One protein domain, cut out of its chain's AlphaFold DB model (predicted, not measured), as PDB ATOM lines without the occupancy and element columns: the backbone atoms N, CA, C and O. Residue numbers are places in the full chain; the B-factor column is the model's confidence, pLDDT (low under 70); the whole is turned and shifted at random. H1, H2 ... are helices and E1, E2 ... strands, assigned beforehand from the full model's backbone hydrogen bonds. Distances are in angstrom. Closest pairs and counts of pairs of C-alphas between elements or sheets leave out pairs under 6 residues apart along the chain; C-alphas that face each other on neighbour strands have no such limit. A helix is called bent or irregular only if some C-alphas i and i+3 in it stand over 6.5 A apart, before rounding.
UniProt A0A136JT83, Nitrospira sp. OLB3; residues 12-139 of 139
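Overview. This is residues 12 to 139 of the 139 residues of a protein of Nitrospira sp. OLB3 (UniProt A0A136JT83). A body of three helices and long loops has a two-stranded hairpin, E1 and E2, set far from it at the end of a long unnamed arm. In the body, H1 packs on the first arm of the bent helix H2, H3 is near the second arm, and residues 66 to 97 loop out and fold back, paired in short runs with themselves and with residues 19 to 20. The printed part has 128 residues, with three named helices followed by two named strands, H1 H2 H3 E1 E2, in one antiparallel sheet of order E1 - E2. The class is mostly helix, though under half of the residues are in named elements. The whole is loose, with a radius of gyration of the C-alphas of 18.1 A and spans of 51 by 37 by 22 A.

Along the chain. From Ser 12, go along the unnamed residues 12 to 28 to C-alpha 29 at (252.808, 248.358, 195.047), where H1 begins; it covers residues 29 to 39 and is 15.3 A long. H2, residues 46 to 65, was assigned as one helix by its hydrogen bonds but is bent: C-alphas 54 and 57 are 7.0 A apart. Its arms are H2a, residues 46 to 54, 12.1 A, and H2b, residues 57 to 65, 12.4 A. Find C-alpha 98 at (252.473, 250.704, 173.835); from there H3 runs 18.3 A to residue 110. E1 is residues 126 to 130, 12.9 A, and E2 is residues 133 to 138, 14.2 A, ending at C-alpha 138, (220.166, 245.110, 170.958).

Arrangement. Look first at H1 and H2a, which touch, closest at the C-alphas of Val 29 and Val 53, 5.8 A apart. They run opposite ways at a steep tilt of 46 degrees. H2a and H2b stand at a steep tilt of 40 degrees. H2b and H3 only just touch, with 3 pairs of C-alphas within 8 A, H3 doing so with residues 102 to 106 alone; the closest C-alphas are those of Leu 63 and Ala 105, 6.9 A apart. They run the same way at a steep tilt of 66 degrees. H1 and H3 are apart. In H1, H2a, H2b and H3 every O i to N i+4 pair is within hydrogen-bond range. Further out, E1 and E2 form a hairpin, antiparallel at 146 degrees; N 128 and O 136 are 2.8 A apart, and N 130 and O 133 are 2.9 A apart, both within hydrogen-bond range. E2 and H3 are apart.

Size, cuts and confidence. The two C-alphas farthest apart are those of Gly 74 and Glu 131, 58.2 A. The links H2 to H3, 32 residues, and H3 to E1, 15 residues, are long, and residues 111 to 117 stand free. The printed part has no cut and ends at residue 139, the chain's last. The mean pLDDT of the printed part is 95.3, and no printed residue is under 70.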
ATOM      1  N   SER A  12     242.584 252.534 172.521       95.31
ATOM      2  CA  SER A  12     243.643 251.653 173.018       95.31
ATOM      3  C   SER A  12     244.746 251.422 171.986       95.31
ATOM      4  O   SER A  12     245.903 251.333 172.370       95.31
ATOM      5  N   MET A  13     244.430 251.371 170.687       94.44
ATOM      6  CA  MET A  13     245.440 251.218 169.629       94.44
ATOM      7  C   MET A  13     246.352 252.439 169.484       94.44
ATOM      8  O   MET A  13     247.485 252.292 169.031       94.44
ATOM      9  N   PHE A  14     245.874 253.619 169.886       93.94
ATOM     10  CA  PHE A  14     246.586 254.893 169.773       93.94
ATOM     11  C   PHE A  14     247.268 255.330 171.077       93.94
ATOM     12  O   PHE A  14     247.872 256.397 171.114       93.94
ATOM     13  N   ALA A  15     247.184 254.541 172.154       94.94
ATOM     14  CA  ALA A  15     247.805 254.902 173.424       94.94
ATOM     15  C   ALA A  15     249.342 254.850 173.334       94.94
ATOM     16  O   ALA A  15     249.918 253.806 173.008       94.94
ATOM     17  N   GLN A  16     249.988 255.973 173.659       92.81
ATOM     18  CA  GLN A  16     251.431 256.153 173.489       92.81
ATOM     19  C   GLN A  16     252.235 255.975 174.783       92.81
ATOM     20  O   GLN A  16     253.155 255.154 174.828       92.81
ATOM     21  N   GLY A  17     251.856 256.726 175.830       86.75
ATOM     22  CA  GLY A  17     252.684 257.007 177.016       86.75
ATOM     23  C   GLY A  17     253.246 255.777 177.722       86.75
ATOM     24  O   GLY A  17     254.416 255.757 178.097       86.75
ATOM     25  N   GLY A  18     252.453 254.709 177.798       93.75
ATOM     26  CA  GLY A  18     252.875 253.433 178.352       93.75
ATOM     27  C   GLY A  18     251.812 252.804 179.238       93.75
ATOM     28  O   GLY A  18     250.648 253.200 179.217       93.75
ATOM     29  N   VAL A  19     252.230 251.820 180.026       96.12
ATOM     30  CA  VAL A  19     251.423 251.226 181.093       96.12
ATOM     31  C   VAL A  19     252.190 251.300 182.409       96.12
ATOM     32  O   VAL A  19     253.327 250.840 182.500       96.12
ATOM     33  N   ALA A  20     251.582 251.916 183.422       96.62
ATOM     34  CA  ALA A  20     252.163 252.016 184.755       96.62
ATOM     35  C   ALA A  20     252.035 250.676 185.493       96.62
ATOM     36  O   ALA A  20     250.930 250.159 185.661       96.62
ATOM     37  N   VAL A  21     253.154 250.116 185.951       96.88
ATOM     38  CA  VAL A  21     253.192 248.849 186.688       96.88
ATOM     39  C   VAL A  21     254.392 248.797 187.635       96.88
ATOM     40  O   VAL A  21     255.520 249.098 187.249       96.88
ATOM     41  N   ALA A  22     254.158 248.373 188.878       96.06
ATOM     42  CA  ALA A  22     255.202 248.223 189.891       96.06
ATOM     43  C   ALA A  22     255.947 246.887 189.717       96.06
ATOM     44  O   ALA A  22     255.770 245.956 190.496       96.06
ATOM     45  N   LEU A  23     256.719 246.776 188.632       93.56
ATOM     46  CA  LEU A  23     257.478 245.568 188.268       93.56
ATOM     47  C   LEU A  23     259.005 245.749 188.391       93.56
ATOM     48  O   LEU A  23     259.771 244.800 188.233       93.56
ATOM     49  N   SER A  24     259.467 246.976 188.632       89.69
ATOM     50  CA  SER A  24     260.885 247.274 188.852       89.69
ATOM     51  C   SER A  24     261.341 246.802 190.237       89.69
ATOM     52  O   SER A  24     260.576 246.878 191.189       89.69
ATOM     53  N   GLU A  25     262.608 246.397 190.369       85.62
ATOM     54  CA  GLU A  25     263.246 246.111 191.670       85.62
ATOM     55  C   GLU A  25     263.294 247.354 192.585       85.62
ATOM     56  O   GLU A  25     263.402 247.234 193.801       85.62
ATOM     57  N   GLU A  26     263.222 248.550 191.997       86.94
ATOM     58  CA  GLU A  26     263.287 249.843 192.693       86.94
ATOM     59  C   GLU A  26     261.902 250.451 192.978       86.94
ATOM     60  O   GLU A  26     261.798 251.611 193.395       86.94
ATOM     61  N   ASP A  27     260.837 249.701 192.701       90.81
ATOM     62  CA  ASP A  27     259.454 250.137 192.833       90.81
ATOM     63  C   ASP A  27     258.616 249.111 193.604       90.81
ATOM     64  O   ASP A  27     258.977 247.943 193.721       90.81
ATOM     65  N   ASP A  28     257.488 249.552 194.148       95.00
ATOM     66  CA  ASP A  28     256.612 248.713 194.953       95.00
ATOM     67  C   ASP A  28     255.141 249.118 194.802       95.00
ATOM     68  O   ASP A  28     254.785 250.236 194.413       95.00
ATOM     69  N   VAL A  29     254.260 248.179 195.133       96.38
ATOM     70  CA  VAL A  29     252.808 248.358 195.047       96.38
ATOM     71  C   VAL A  29     252.308 249.461 195.988       96.38
ATOM     72  O   VAL A  29     251.391 250.203 195.636       96.38
ATOM     73  N   GLY A  30     252.909 249.611 197.171       97.00
ATOM     74  CA  GLY A  30     252.509 250.605 198.166       97.00
ATOM     75  C   GLY A  30     252.784 252.039 197.714       97.00
ATOM     76  O   GLY A  30     251.929 252.920 197.880       97.00
ATOM     77  N   SER A  31     253.937 252.283 197.086       96.50
ATOM     78  CA  SER A  31     254.222 253.581 196.468       96.50
ATOM     79  C   SER A  31     253.306 253.849 195.273       96.50
ATOM     80  O   SER A  31     252.802 254.967 195.156       96.50
ATOM     81  N   HIS A  32     252.986 252.836 194.454       97.44
ATOM     82  CA  HIS A  32     252.014 252.987 193.362       97.44
ATOM     83  C   HIS A  32     250.635 253.388 193.890       97.44
ATOM     84  O   HIS A  32     250.064 254.375 193.435       97.44
ATOM     85  N   LEU A  33     250.130 252.665 194.897       97.81
ATOM     86  CA  LEU A  33     248.855 252.949 195.557       97.81
ATOM     87  C   LEU A  33     248.812 254.395 196.051       97.81
ATOM     88  O   LEU A  33     247.827 255.103 195.851       97.81
ATOM     89  N   THR A  34     249.892 254.837 196.694       97.44
ATOM     90  CA  THR A  34     250.001 256.191 197.236       97.44
ATOM     91  C   THR A  34     249.971 257.243 196.131       97.44
ATOM     92  O   THR A  34     249.220 258.211 196.248       97.44
ATOM     93  N   ASP A  35     250.747 257.053 195.061       97.25
ATOM     94  CA  ASP A  35     250.769 257.952 193.902       97.25
ATOM     95  C   ASP A  35     249.371 258.054 193.265       97.25
ATOM     96  O   ASP A  35     248.865 259.157 193.052       97.25
ATOM     97  N   THR A  36     248.697 256.920 193.042       97.06
ATOM     98  CA  THR A  36     247.361 256.890 192.427       97.06
ATOM     99  C   THR A  36     246.301 257.559 193.305       97.06
ATOM    100  O   THR A  36     245.497 258.342 192.802       97.06
ATOM    101  N   LEU A  37     246.302 257.308 194.619       97.88
ATOM    102  CA  LEU A  37     245.352 257.947 195.542       97.88
ATOM    103  C   LEU A  37     245.576 259.460 195.650       97.88
ATOM    104  O   LEU A  37     244.603 260.214 195.716       97.88
ATOM    105  N   LYS A  38     246.841 259.904 195.649       97.25
ATOM    106  CA  LYS A  38     247.190 261.332 195.634       97.25
ATOM    107  C   LYS A  38     246.706 261.996 194.351       97.25
ATOM    108  O   LYS A  38     246.017 263.004 194.438       97.25
ATOM    109  N   ALA A  39     247.000 261.410 193.190       96.25
ATOM    110  CA  ALA A  39     246.555 261.926 191.895       96.25
ATOM    111  C   ALA A  39     245.022 261.976 191.770       96.25
ATOM    112  O   ALA A  39     244.478 262.850 191.101       96.25
ATOM    113  N   GLY A  40     244.316 261.065 192.445       96.50
ATOM    114  CA  GLY A  40     242.857 261.035 192.496       96.50
ATOM    115  C   GLY A  40     242.200 262.079 193.403       96.50
ATOM    116  O   GLY A  40     240.973 262.109 193.466       96.50
ATOM    117  N   HIS A  41     242.969 262.892 194.137       95.94
ATOM    118  CA  HIS A  41     242.472 263.971 195.007       95.94
ATOM    119  C   HIS A  41     241.320 263.553 195.947       95.94
ATOM    120  O   HIS A  41     240.354 264.286 196.139       95.94
ATOM    121  N   GLY A  42     241.409 262.351 196.529       95.88
ATOM    122  CA  GLY A  42     240.403 261.827 197.464       95.88
ATOM    123  C   GLY A  42     239.119 261.286 196.821       95.88
ATOM    124  O   GLY A  42     238.240 260.824 197.539       95.88
ATOM    125  N   LEU A  43     239.015 261.289 195.488       97.75
ATOM    126  CA  LEU A  43     237.848 260.783 194.749       97.75
ATOM    127  C   LEU A  43     237.961 259.296 194.384       97.75
ATOM    128  O   LEU A  43     237.003 258.682 193.917       97.75
ATOM    129  N   CYS A  44     239.134 258.695 194.585       98.12
ATOM    130  CA  CYS A  44     239.337 257.278 194.329       98.12
ATOM    131  C   CYS A  44     238.683 256.404 195.404       98.12
ATOM    132  O   CYS A  44     238.915 256.586 196.599       98.12
ATOM    133  N   ARG A  45     237.994 255.340 194.975       98.38
ATOM    134  CA  ARG A  45     237.670 254.212 195.858       98.38
ATOM    135  C   ARG A  45     238.941 253.417 196.143       98.38
ATOM    136  O   ARG A  45     239.475 252.756 195.249       98.38
ATOM    137  N   ARG A  46     239.414 253.457 197.389       97.88
ATOM    138  CA  ARG A  46     240.707 252.887 197.790       97.88
ATOM    139  C   ARG A  46     240.841 251.405 197.458       97.88
ATOM    140  O   ARG A  46     241.891 250.974 196.995       97.88
ATOM    141  N   GLU A  47     239.773 250.642 197.641       98.19
ATOM    142  CA  GLU A  47     239.741 249.203 197.392       98.19
ATOM    143  C   GLU A  47     239.926 248.886 195.904       98.19
ATOM    144  O   GLU A  47     240.596 247.916 195.571       98.19
ATOM    145  N   ALA A  48     239.385 249.722 195.007       98.38
ATOM    146  CA  ALA A  48     239.578 249.550 193.565       98.38
ATOM    147  C   ALA A  48     241.018 249.864 193.145       98.38
ATOM    148  O   ALA A  48     241.592 249.138 192.341       98.38
ATOM    149  N   VAL A  49     241.611 250.919 193.714       98.44
ATOM    150  CA  VAL A  49     243.010 251.267 193.433       98.44
ATOM    151  C   VAL A  49     243.946 250.177 193.939       98.44
ATOM    152  O   VAL A  49     244.885 249.823 193.237       98.44
ATOM    153  N   ARG A  50     243.672 249.607 195.116       98.38
ATOM    154  CA  ARG A  50     244.456 248.495 195.659       98.38
ATOM    155  C   ARG A  50     244.486 247.305 194.693       98.38
ATOM    156  O   ARG A  50     245.572 246.876 194.335       98.38
ATOM    157  N   VAL A  51     243.324 246.863 194.203       98.44
ATOM    158  CA  VAL A  51     243.235 245.790 193.191       98.44
ATOM    159  C   VAL A  51     244.036 246.144 191.934       98.44
ATOM    160  O   VAL A  51     244.844 245.344 191.477       98.44
ATOM    161  N   LEU A  52     243.865 247.364 191.412       98.12
ATOM    162  CA  LEU A  52     244.577 247.836 190.219       98.12
ATOM    163  C   LEU A  52     246.102 247.711 190.363       98.12
ATOM    164  O   LEU A  52     246.768 247.238 189.443       98.12
ATOM    165  N   VAL A  53     246.658 248.161 191.492       97.88
ATOM    166  CA  VAL A  53     248.115 248.202 191.677       97.88
ATOM    167  C   VAL A  53     248.708 246.858 192.107       97.88
ATOM    168  O   VAL A  53     249.852 246.585 191.752       97.88
ATOM    169  N   GLU A  54     247.952 246.028 192.834       98.06
ATOM    170  CA  GLU A  54     248.379 244.697 193.288       98.06
ATOM    171  C   GLU A  54     248.366 243.679 192.143       98.06
ATOM    172  O   GLU A  54     249.321 242.923 191.994       98.06
ATOM    173  N   GLU A  55     247.329 243.677 191.298       98.19
ATOM    174  CA  GLU A  55     247.210 242.703 190.201       98.19
ATOM    175  C   GLU A  55     247.999 243.102 188.945       98.19
ATOM    176  O   GLU A  55     248.286 242.260 188.087       98.19
ATOM    177  N   GLY A  56     248.358 244.383 188.816       97.50
ATOM    178  CA  GLY A  56     249.049 244.940 187.651       97.50
ATOM    179  C   GLY A  56     250.303 244.162 187.219       97.50
ATOM    180  O   GLY A  56     250.392 243.810 186.039       97.50
ATOM    181  N   PRO A  57     251.265 243.865 188.121       97.19
ATOM    182  CA  PRO A  57     252.473 243.106 187.785       97.19
ATOM    183  C   PRO A  57     252.173 241.757 187.128       97.19
ATOM    184  O   PRO A  57     252.708 241.467 186.054       97.19
ATOM    185  N   ASP A  58     251.256 240.979 187.704       97.69
ATOM    186  CA  ASP A  58     250.868 239.670 187.175       97.69
ATOM    187  C   ASP A  58     250.181 239.791 185.811       97.69
ATOM    188  O   ASP A  58     250.479 239.019 184.898       97.69
ATOM    189  N   ARG A  59     249.311 240.796 185.623       97.88
ATOM    190  CA  ARG A  59     248.654 241.036 184.325       97.88
ATOM    191  C   ARG A  59     249.650 241.412 183.228       97.88
ATOM    192  O   ARG A  59     249.499 240.985 182.082       97.88
ATOM    193  N   ILE A  60     250.682 242.190 183.550       97.69
ATOM    194  CA  ILE A  60     251.735 242.531 182.587       97.69
ATOM    195  C   ILE A  60     252.587 241.307 182.243       97.69
ATOM    196  O   ILE A  60     252.881 241.090 181.065       97.69
ATOM    197  N   GLN A  61     252.940 240.477 183.226       97.56
ATOM    198  CA  GLN A  61     253.651 239.218 182.979       97.56
ATOM    199  C   GLN A  61     252.831 238.258 182.106       97.56
ATOM    200  O   GLN A  61     253.370 237.657 181.176       97.56
ATOM    201  N   GLU A  62     251.519 238.169 182.330       98.25
ATOM    202  CA  GLU A  62     250.594 237.398 181.492       98.25
ATOM    203  C   GLU A  62     250.581 237.904 180.039       98.25
ATOM    204  O   GLU A  62     250.726 237.115 179.100       98.25
ATOM    205  N   LEU A  63     250.506 239.224 179.827       97.94
ATOM    206  CA  LEU A  63     250.602 239.814 178.489       97.94
ATOM    207  C   LEU A  63     251.940 239.497 177.810       97.94
ATOM    208  O   LEU A  63     251.960 239.170 176.619       97.94
ATOM    209  N   ILE A  64     253.051 239.558 178.551       97.88
ATOM    210  CA  ILE A  64     254.379 239.179 178.048       97.88
ATOM    211  C   ILE A  64     254.386 237.705 177.632       97.88
ATOM    212  O   ILE A  64     254.844 237.382 176.534       97.88
ATOM    213  N   ALA A  65     253.815 236.816 178.449       98.12
ATOM    214  CA  ALA A  65     253.681 235.395 178.132       98.12
ATOM    215  C   ALA A  65     252.800 235.147 176.893       98.12
ATOM    216  O   ALA A  65     253.038 234.212 176.126       98.12
ATOM    217  N   TRP A  66     251.812 236.008 176.635       98.25
ATOM    218  CA  TRP A  66     251.017 235.981 175.401       98.25
ATOM    219  C   TRP A  66     251.727 236.590 174.188       98.25
ATOM    220  O   TRP A  66     251.217 236.487 173.068       98.25
ATOM    221  N   GLY A  67     252.916 237.153 174.389       97.81
ATOM    222  CA  GLY A  67     253.802 237.640 173.343       97.81
ATOM    223  C   GLY A  67     253.858 239.158 173.216       97.81
ATOM    224  O   GLY A  67     254.323 239.624 172.173       97.81
ATOM    225  N   ALA A  68     253.385 239.921 174.208       97.94
ATOM    226  CA  ALA A  68     253.622 241.361 174.279       97.94
ATOM    227  C   ALA A  68     255.114 241.653 174.510       97.94
ATOM    228  O   ALA A  68     255.787 240.992 175.304       97.94
ATOM    229  N   LYS A  69     255.641 242.651 173.806       97.25
ATOM    230  CA  LYS A  69     257.052 243.035 173.824       97.25
ATOM    231  C   LYS A  69     257.195 244.461 174.328       97.25
ATOM    232  O   LYS A  69     256.878 245.400 173.611       97.25
ATOM    233  N   PHE A  70     257.726 244.608 175.533       97.56
ATOM    234  CA  PHE A  70     258.092 245.907 176.093       97.56
ATOM    235  C   PHE A  70     259.574 246.205 175.862       97.56
ATOM    236  O   PHE A  70     260.390 245.286 175.730       97.56
ATOM    237  N   ASP A  71     259.906 247.491 175.816       96.81
ATOM    238  CA  ASP A  71     261.254 247.979 175.562       96.81
ATOM    239  C   ASP A  71     262.209 247.552 176.685       96.81
ATOM    240  O   ASP A  71     261.845 247.470 177.863       96.81
ATOM    241  N   LYS A  72     263.456 247.252 176.312       95.94
ATOM    242  CA  LYS A  72     264.495 246.770 177.226       95.94
ATOM    243  C   LYS A  72     265.807 247.515 177.015       95.94
ATOM    244  O   LYS A  72     266.164 247.836 175.886       95.94
ATOM    245  N   ILE A  73     266.551 247.711 178.101       93.94
ATOM    246  CA  ILE A  73     267.958 248.124 178.085       93.94
ATOM    247  C   ILE A  73     268.780 246.898 178.487       93.94
ATOM    248  O   ILE A  73     268.748 246.437 179.632       93.94
ATOM    249  N   GLY A  74     269.467 246.304 177.509       93.75
ATOM    250  CA  GLY A  74     270.094 244.994 177.678       93.75
ATOM    251  C   GLY A  74     269.048 243.921 178.001       93.75
ATOM    252  O   GLY A  74     268.189 243.612 177.178       93.75
ATOM    253  N   LYS A  75     269.113 243.343 179.207       91.81
ATOM    254  CA  LYS A  75     268.175 242.299 179.668       91.81
ATOM    255  C   LYS A  75     267.024 242.829 180.535       91.81
ATOM    256  O   LYS A  75     266.069 242.088 180.760       91.81
ATOM    257  N   ARG A  76     267.103 244.075 181.015       93.44
ATOM    258  CA  ARG A  76     266.126 244.679 181.936       93.44
ATOM    259  C   ARG A  76     265.088 245.491 181.166       93.44
ATOM    260  O   ARG A  76     265.407 246.036 180.112       93.44
ATOM    261  N   PHE A  77     263.864 245.579 181.680       95.56
ATOM    262  CA  PHE A  77     262.850 246.469 181.108       95.56
ATOM    263  C   PHE A  77     263.265 247.937 181.232       95.56
ATOM    264  O   PHE A  77     263.884 248.338 182.217       95.56
ATOM    265  N   ALA A  78     262.934 248.719 180.208       94.69
ATOM    266  CA  ALA A  78     263.118 250.159 180.201       94.69
ATOM    267  C   ALA A  78     261.860 250.826 180.766       94.69
ATOM    268  O   ALA A  78     260.776 250.693 180.195       94.69
ATOM    269  N   TYR A  79     262.014 251.555 181.870       94.44
ATOM    270  CA  TYR A  79     260.926 252.287 182.511       94.44
ATOM    271  C   TYR A  79     261.081 253.791 182.298       94.44
ATOM    272  O   TYR A  79     262.190 254.326 182.347       94.44
ATOM    273  N   THR A  80     259.964 254.486 182.119       93.56
ATOM    274  CA  THR A  80     259.881 255.949 182.187       93.56
ATOM    275  C   THR A  80     259.070 256.398 183.401       93.56
ATOM    276  O   THR A  80     258.473 255.591 184.121       93.56
ATOM    277  N   ARG A  81     259.081 257.708 183.656       91.81
ATOM    278  CA  ARG A  81     258.317 258.354 184.723       91.81
ATOM    279  C   ARG A  81     257.489 259.492 184.137       91.81
ATOM    280  O   ARG A  81     258.044 260.351 183.457       91.81
ATOM    281  N   GLU A  82     256.197 259.509 184.437       88.62
ATOM    282  CA  GLU A  82     255.293 260.632 184.153       88.62
ATOM    283  C   GLU A  82     254.942 261.378 185.449       88.62
ATOM    284  O   GLU A  82     255.169 260.872 186.550       88.62
ATOM    285  N   ALA A  83     254.420 262.602 185.315       77.19
ATOM    286  CA  ALA A  83     254.383 263.617 186.373       77.19
ATOM    287  C   ALA A  83     253.690 263.193 187.682       77.19
ATOM    288  O   ALA A  83     254.070 263.670 188.748       77.19
ATOM    289  N   ALA A  84     252.701 262.299 187.625       81.88
ATOM    290  CA  ALA A  84     251.962 261.850 188.805       81.88
ATOM    291  C   ALA A  84     252.670 260.742 189.612       81.88
ATOM    292  O   ALA A  84     252.174 260.351 190.666       81.88
ATOM    293  N   HIS A  85     253.810 260.225 189.138       90.75
ATOM    294  CA  HIS A  85     254.494 259.092 189.759       90.75
ATOM    295  C   HIS A  85     255.776 259.509 190.476       90.75
ATOM    296  O   HIS A  85     256.629 260.211 189.931       90.75
ATOM    297  N   SER A  86     255.963 258.993 191.689       89.75
ATOM    298  CA  SER A  86     257.191 259.172 192.466       89.75
ATOM    299  C   SER A  86     258.340 258.282 191.966       89.75
ATOM    300  O   SER A  86     259.511 258.651 192.102       89.75
ATOM    301  N   ARG A  87     258.023 257.152 191.317       93.25
ATOM    302  CA  ARG A  87     258.971 256.160 190.768       93.25
ATOM    303  C   ARG A  87     258.833 255.995 189.251       93.25
ATOM    304  O   ARG A  87     257.768 256.243 188.686       93.25
ATOM    305  N   SER A  88     259.910 255.562 188.591       94.12
ATOM    306  CA  SER A  88     259.891 255.165 187.176       94.12
ATOM    307  C   SER A  88     259.226 253.799 187.039       94.12
ATOM    308  O   SER A  88     259.842 252.782 187.347       94.12
ATOM    309  N   ARG A  89     257.967 253.785 186.598       95.94
ATOM    310  CA  ARG A  89     257.125 252.578 186.570       95.94
ATOM    311  C   ARG A  89     256.353 252.383 185.269       95.94
ATOM    312  O   ARG A  89     255.503 251.507 185.176       95.94
ATOM    313  N   ILE A  90     256.609 253.221 184.269       96.00
ATOM    314  CA  ILE A  90     255.863 253.197 183.014       96.00
ATOM    315  C   ILE A  90     256.626 252.353 182.007       96.00
ATOM    316  O   ILE A  90     257.715 252.725 181.570       96.00
ATOM    317  N   LEU A  91     256.051 251.207 181.655       95.75
ATOM    318  CA  LEU A  91     256.543 250.373 180.570       95.75
ATOM    319  C   LEU A  91     256.067 250.921 179.235       95.75
ATOM    320  O   LEU A  91     254.888 251.237 179.062       95.75
ATOM    321  N   ARG A  92     256.985 250.954 178.271       96.75
ATOM    322  CA  ARG A  92     256.697 251.332 176.888       96.75
ATOM    323  C   ARG A  92     256.992 250.184 175.942       96.75
ATOM    324  O   ARG A  92     257.755 249.277 176.277       96.75
ATOM    325  N   ALA A  93     256.374 250.216 174.771       96.62
ATOM    326  CA  ALA A  93     256.708 249.306 173.688       96.62
ATOM    327  C   ALA A  93     256.931 250.072 172.390       96.62
ATOM    328  O   ALA A  93     256.084 250.869 171.981       96.62
ATOM    329  N   ARG A  94     258.038 249.753 171.712       91.56
ATOM    330  CA  ARG A  94     258.441 250.353 170.436       91.56
ATOM    331  C   ARG A  94     258.494 251.882 170.526       91.56
ATOM    332  O   ARG A  94     258.029 252.565 169.621       91.56
ATOM    333  N   GLY A  95     259.044 252.405 171.624       86.94
ATOM    334  CA  GLY A  95     259.152 253.839 171.889       86.94
ATOM    335  C   GLY A  95     257.868 254.434 172.463       86.94
ATOM    336  O   GLY A  95     257.825 254.776 173.643       86.94
ATOM    337  N   ASP A  96     256.835 254.563 171.635       89.06
ATOM    338  CA  ASP A  96     255.580 255.263 171.938       89.06
ATOM    339  C   ASP A  96     254.346 254.549 171.356       89.06
ATOM    340  O   ASP A  96     253.299 255.154 171.157       89.06
ATOM    341  N   ALA A  97     254.437 253.242 171.096       94.75
ATOM    342  CA  ALA A  97     253.357 252.444 170.510       94.75
ATOM    343  C   ALA A  97     252.860 251.343 171.465       94.75
ATOM    344  O   ALA A  97     252.536 250.222 171.042       94.75
ATOM    345  N   THR A  98     252.807 251.656 172.764       96.50
ATOM    346  CA  THR A  98     252.473 250.704 173.835       96.50
ATOM    347  C   THR A  98     251.072 250.129 173.684       96.50
ATOM    348  O   THR A  98     250.889 248.912 173.730       96.50
ATOM    349  N   GLY A  99     250.089 250.987 173.417       97.00
ATOM    350  CA  GLY A  99     248.709 250.577 173.199       97.00
ATOM    351  C   GLY A  99     248.555 249.621 172.017       97.00
ATOM    352  O   GLY A  99     247.954 248.552 172.148       97.00
ATOM    353  N   ASN A 100     249.187 249.951 170.885       97.06
ATOM    354  CA  ASN A 100     249.221 249.084 169.708       97.06
ATOM    355  C   ASN A 100     249.795 247.698 170.038       97.06
ATOM    356  O   ASN A 100     249.245 246.685 169.612       97.06
ATOM    357  N   GLU A 101     250.885 247.639 170.807       97.81
ATOM    358  CA  GLU A 101     251.525 246.369 171.160       97.81
ATOM    359  C   GLU A 101     250.649 245.507 172.075       97.81
ATOM    360  O   GLU A 101     250.496 244.306 171.836       97.81
ATOM    361  N   MET A 102     250.027 246.119 173.086       97.25
ATOM    362  CA  MET A 102     249.121 245.420 173.997       97.25
ATOM    363  C   MET A 102     247.900 244.870 173.255       97.25
ATOM    364  O   MET A 102     247.568 243.692 173.399       97.25
ATOM    365  N   VAL A 103     247.264 245.683 172.403       96.75
ATOM    366  CA  VAL A 103     246.113 245.238 171.603       96.75
ATOM    367  C   VAL A 103     246.524 244.143 170.621       96.75
ATOM    368  O   VAL A 103     245.815 243.146 170.501       96.75
ATOM    369  N   ARG A 104     247.684 244.259 169.960       96.75
ATOM    370  CA  ARG A 104     248.207 243.214 169.067       96.75
ATOM    371  C   ARG A 104     248.349 241.874 169.794       96.75
ATOM    372  O   ARG A 104     247.891 240.855 169.274       96.75
ATOM    373  N   ALA A 105     248.974 241.864 170.973       97.62
ATOM    374  CA  ALA A 105     249.173 240.647 171.759       97.62
ATOM    375  C   ALA A 105     247.836 240.032 172.211       97.62
ATOM    376  O   ALA A 105     247.610 238.835 172.015       97.62
ATOM    377  N   LEU A 106     246.919 240.857 172.727       96.69
ATOM    378  CA  LEU A 106     245.581 240.430 173.145       96.69
ATOM    379  C   LEU A 106     244.765 239.860 171.984       96.69
ATOM    380  O   LEU A 106     244.196 238.778 172.106       96.69
ATOM    381  N   MET A 107     244.743 240.540 170.837       95.94
ATOM    382  CA  MET A 107     244.004 240.091 169.655       95.94
ATOM    383  C   MET A 107     244.568 238.784 169.093       95.94
ATOM    384  O   MET A 107     243.800 237.893 168.730       95.94
ATOM    385  N   ALA A 108     245.895 238.624 169.076       96.50
ATOM    386  CA  ALA A 108     246.540 237.374 168.679       96.50
ATOM    387  C   ALA A 108     246.254 236.227 169.665       96.50
ATOM    388  O   ALA A 108     246.100 235.073 169.259       96.50
ATOM    389  N   HIS A 109     246.162 236.517 170.965       97.00
ATOM    390  CA  HIS A 109     245.734 235.533 171.954       97.00
ATOM    391  C   HIS A 109     244.259 235.150 171.768       97.00
ATOM    392  O   HIS A 109     243.948 233.966 171.648       97.00
ATOM    393  N   ALA A 110     243.363 236.131 171.657       96.00
ATOM    394  CA  ALA A 110     241.929 235.916 171.489       96.00
ATOM    395  C   ALA A 110     241.588 235.150 170.201       96.00
ATOM    396  O   ALA A 110     240.718 234.284 170.220       96.00
ATOM    397  N   ALA A 111     242.301 235.400 169.097       95.06
ATOM    398  CA  ALA A 111     242.095 234.698 167.826       95.06
ATOM    399  C   ALA A 111     242.344 233.179 167.908       95.06
ATOM    400  O   ALA A 111     241.817 232.428 167.091       95.06
ATOM    401  N   ARG A 112     243.119 232.715 168.897       96.19
ATOM    402  CA  ARG A 112     243.369 231.283 169.145       96.19
ATOM    403  C   ARG A 112     242.264 230.616 169.971       96.19
ATOM    404  O   ARG A 112     242.234 229.393 170.081       96.19
ATOM    405  N   GLN A 113     241.352 231.392 170.553       97.00
ATOM    406  CA  GLN A 113     240.302 230.888 171.432       97.00
ATOM    407  C   GLN A 113     239.038 230.560 170.631       97.00
ATOM    408  O   GLN A 113     238.266 231.449 170.281       97.00
ATOM    409  N   ARG A 114     238.757 229.267 170.412       96.00
ATOM    410  CA  ARG A 114     237.576 228.807 169.640       96.00
ATOM    411  C   ARG A 114     236.227 229.244 170.226       96.00
ATOM    412  O   ARG A 114     235.230 229.242 169.519       96.00
ATOM    413  N   ARG A 115     236.188 229.599 171.514       97.31
ATOM    414  CA  ARG A 115     234.975 230.076 172.200       97.31
ATOM    415  C   ARG A 115     234.685 231.558 171.947       97.31
ATOM    416  O   ARG A 115     233.585 232.017 172.243       97.31
ATOM    417  N   ILE A 116     235.647 232.314 171.413       96.88
ATOM    418  CA  ILE A 116     235.486 233.745 171.153       96.88
ATOM    419  C   ILE A 116     234.994 233.941 169.721       96.88
ATOM    420  O   ILE A 116     235.748 233.820 168.760       96.88
ATOM    421  N   HIS A 117     233.725 234.320 169.587       94.69
ATOM    422  CA  HIS A 117     233.152 234.759 168.316       94.69
ATOM    423  C   HIS A 117     233.278 236.278 168.201       94.69
ATOM    424  O   HIS A 117     232.808 237.022 169.073       94.69
ATOM    425  N   ARG A 118     233.938 236.748 167.138       92.88
ATOM    426  CA  ARG A 118     234.120 238.176 166.872       92.88
ATOM    427  C   ARG A 118     233.089 238.670 165.863       92.88
ATOM    428  O   ARG A 118     232.915 238.084 164.801       92.88
ATOM    429  N   LEU A 119     232.423 239.760 166.223       93.88
ATOM    430  CA  LEU A 119     231.366 240.391 165.455       93.88
ATOM    431  C   LEU A 119     231.739 241.869 165.235       93.88
ATOM    432  O   LEU A 119     231.371 242.743 166.017       93.88
ATOM    433  N   ASP A 120     232.494 242.125 164.166       94.44
ATOM    434  CA  ASP A 120     232.962 243.455 163.745       94.44
ATOM    435  C   ASP A 120     231.867 244.265 163.023       94.44
ATOM    436  O   ASP A 120     231.029 243.676 162.344       94.44
ATOM    437  N   ARG A 121     231.879 245.601 163.099       94.31
ATOM    438  CA  ARG A 121     230.838 246.478 162.514       94.31
ATOM    439  C   ARG A 121     229.415 246.213 163.036       94.31
ATOM    440  O   ARG A 121     228.456 246.224 162.270       94.31
ATOM    441  N   ARG A 122     229.281 245.934 164.334       95.31
ATOM    442  CA  ARG A 122     227.997 245.787 165.040       95.31
ATOM    443  C   ARG A 122     227.850 246.927 166.040       95.31
ATOM    444  O   ARG A 122     228.674 247.056 166.946       95.31
ATOM    445  N   PHE A 123     226.835 247.762 165.853       95.25
ATOM    446  CA  PHE A 123     226.573 248.909 166.713       95.25
ATOM    447  C   PHE A 123     225.498 248.541 167.735       95.25
ATOM    448  O   PHE A 123     224.381 248.222 167.357       95.25
ATOM    449  N   THR A 124     225.826 248.577 169.025       96.12
ATOM    450  CA  THR A 124     224.830 248.362 170.080       96.12
ATOM    451  C   THR A 124     223.962 249.605 170.232       96.12
ATOM    452  O   THR A 124     224.491 250.691 170.466       96.12
ATOM    453  N   VAL A 125     222.648 249.435 170.110       96.31
ATOM    454  CA  VAL A 125     221.658 250.514 170.225       96.31
ATOM    455  C   VAL A 125     221.139 250.629 171.653       96.31
ATOM    456  O   VAL A 125     221.062 251.733 172.182       96.31
ATOM    457  N   ASP A 126     220.808 249.496 172.278       96.56
ATOM    458  CA  ASP A 126     220.206 249.469 173.612       96.56
ATOM    459  C   ASP A 126     220.529 248.165 174.361       96.56
ATOM    460  O   ASP A 126     221.108 247.230 173.800       96.56
ATOM    461  N   LEU A 127     220.147 248.095 175.633       97.00
ATOM    462  CA  LEU A 127     220.168 246.891 176.453       97.00
ATOM    463  C   LEU A 127     218.752 246.335 176.595       97.00
ATOM    464  O   LEU A 127     217.826 247.026 177.006       97.00
ATOM    465  N   LEU A 128     218.595 245.047 176.314       97.12
ATOM    466  CA  LEU A 128     217.364 244.326 176.596       97.12
ATOM    467  C   LEU A 128     217.326 243.994 178.086       97.12
ATOM    468  O   LEU A 128     218.207 243.289 178.588       97.12
ATOM    469  N   VAL A 129     216.305 244.490 178.784       97.50
ATOM    470  CA  VAL A 129     216.088 244.244 180.212       97.50
ATOM    471  C   VAL A 129     214.789 243.470 180.394       97.50
ATOM    472  O   VAL A 129     213.729 243.920 179.969       97.50
ATOM    473  N   LEU A 130     214.877 242.307 181.032       96.75
ATOM    474  CA  LEU A 130     213.746 241.440 181.351       96.75
ATOM    475  C   LEU A 130     213.755 241.189 182.856       96.75
ATOM    476  O   LEU A 130     214.784 240.814 183.410       96.75
ATOM    477  N   GLU A 131     212.626 241.443 183.519       96.31
ATOM    478  CA  GLU A 131     212.456 241.202 184.965       96.31
ATOM    479  C   GLU A 131     213.548 241.858 185.840       96.31
ATOM    480  O   GLU A 131     213.967 241.327 186.864       96.31
ATOM    481  N   GLY A 132     214.034 243.036 185.431       96.50
ATOM    482  CA  GLY A 132     215.082 243.776 186.146       96.50
ATOM    483  C   GLY A 132     216.515 243.297 185.883       96.50
ATOM    484  O   GLY A 132     217.446 243.850 186.466       96.50
ATOM    485  N   ALA A 133     216.719 242.323 184.991       96.75
ATOM    486  CA  ALA A 133     218.034 241.815 184.604       96.75
ATOM    487  C   ALA A 133     218.350 242.093 183.126       96.75
ATOM    488  O   ALA A 133     217.474 242.057 182.262       96.75
ATOM    489  N   VAL A 134     219.627 242.341 182.816       97.12
ATOM    490  CA  VAL A 134     220.093 242.504 181.430       97.12
ATOM    491  C   VAL A 134     220.133 241.137 180.746       97.12
ATOM    492  O   VAL A 134     220.904 240.265 181.143       97.12
ATOM    493  N   ALA A 135     219.333 240.970 179.696       96.38
ATOM    494  CA  ALA A 135     219.264 239.754 178.885       96.38
ATOM    495  C   ALA A 135     220.237 239.776 177.693       96.38
ATOM    496  O   ALA A 135     220.618 238.726 177.176       96.38
ATOM    497  N   GLY A 136     220.667 240.963 177.258       94.81
ATOM    498  CA  GLY A 136     221.656 241.123 176.196       94.81
ATOM    499  C   GLY A 136     221.610 242.503 175.542       94.81
ATOM    500  O   GLY A 136     220.769 243.327 175.894       94.81
ATOM    501  N   PRO A 137     222.517 242.780 174.596       94.25
ATOM    502  CA  PRO A 137     222.453 243.987 173.788       94.25
ATOM    503  C   PRO A 137     221.458 243.831 172.629       94.25
ATOM    504  O   PRO A 137     221.343 242.757 172.039       94.25
ATOM    505  N   SER A 138     220.801 244.926 172.263       93.19
ATOM    506  CA  SER A 138     220.166 245.110 170.958       93.19
ATOM    507  C   SER A 138     221.209 245.692 169.998       93.19
ATOM    508  O   SER A 138     221.803 246.735 170.293       93.19
ATOM    509  N   CYS A 139     221.487 244.994 168.896       85.94
ATOM    510  CA  CYS A 139     222.499 245.347 167.895       85.94
ATOM    511  C   CYS A 139     221.908 245.374 166.488       85.94
ATOM    512  O   CYS A 139     220.979 244.573 166.239       85.94
TER     513      CYS A 139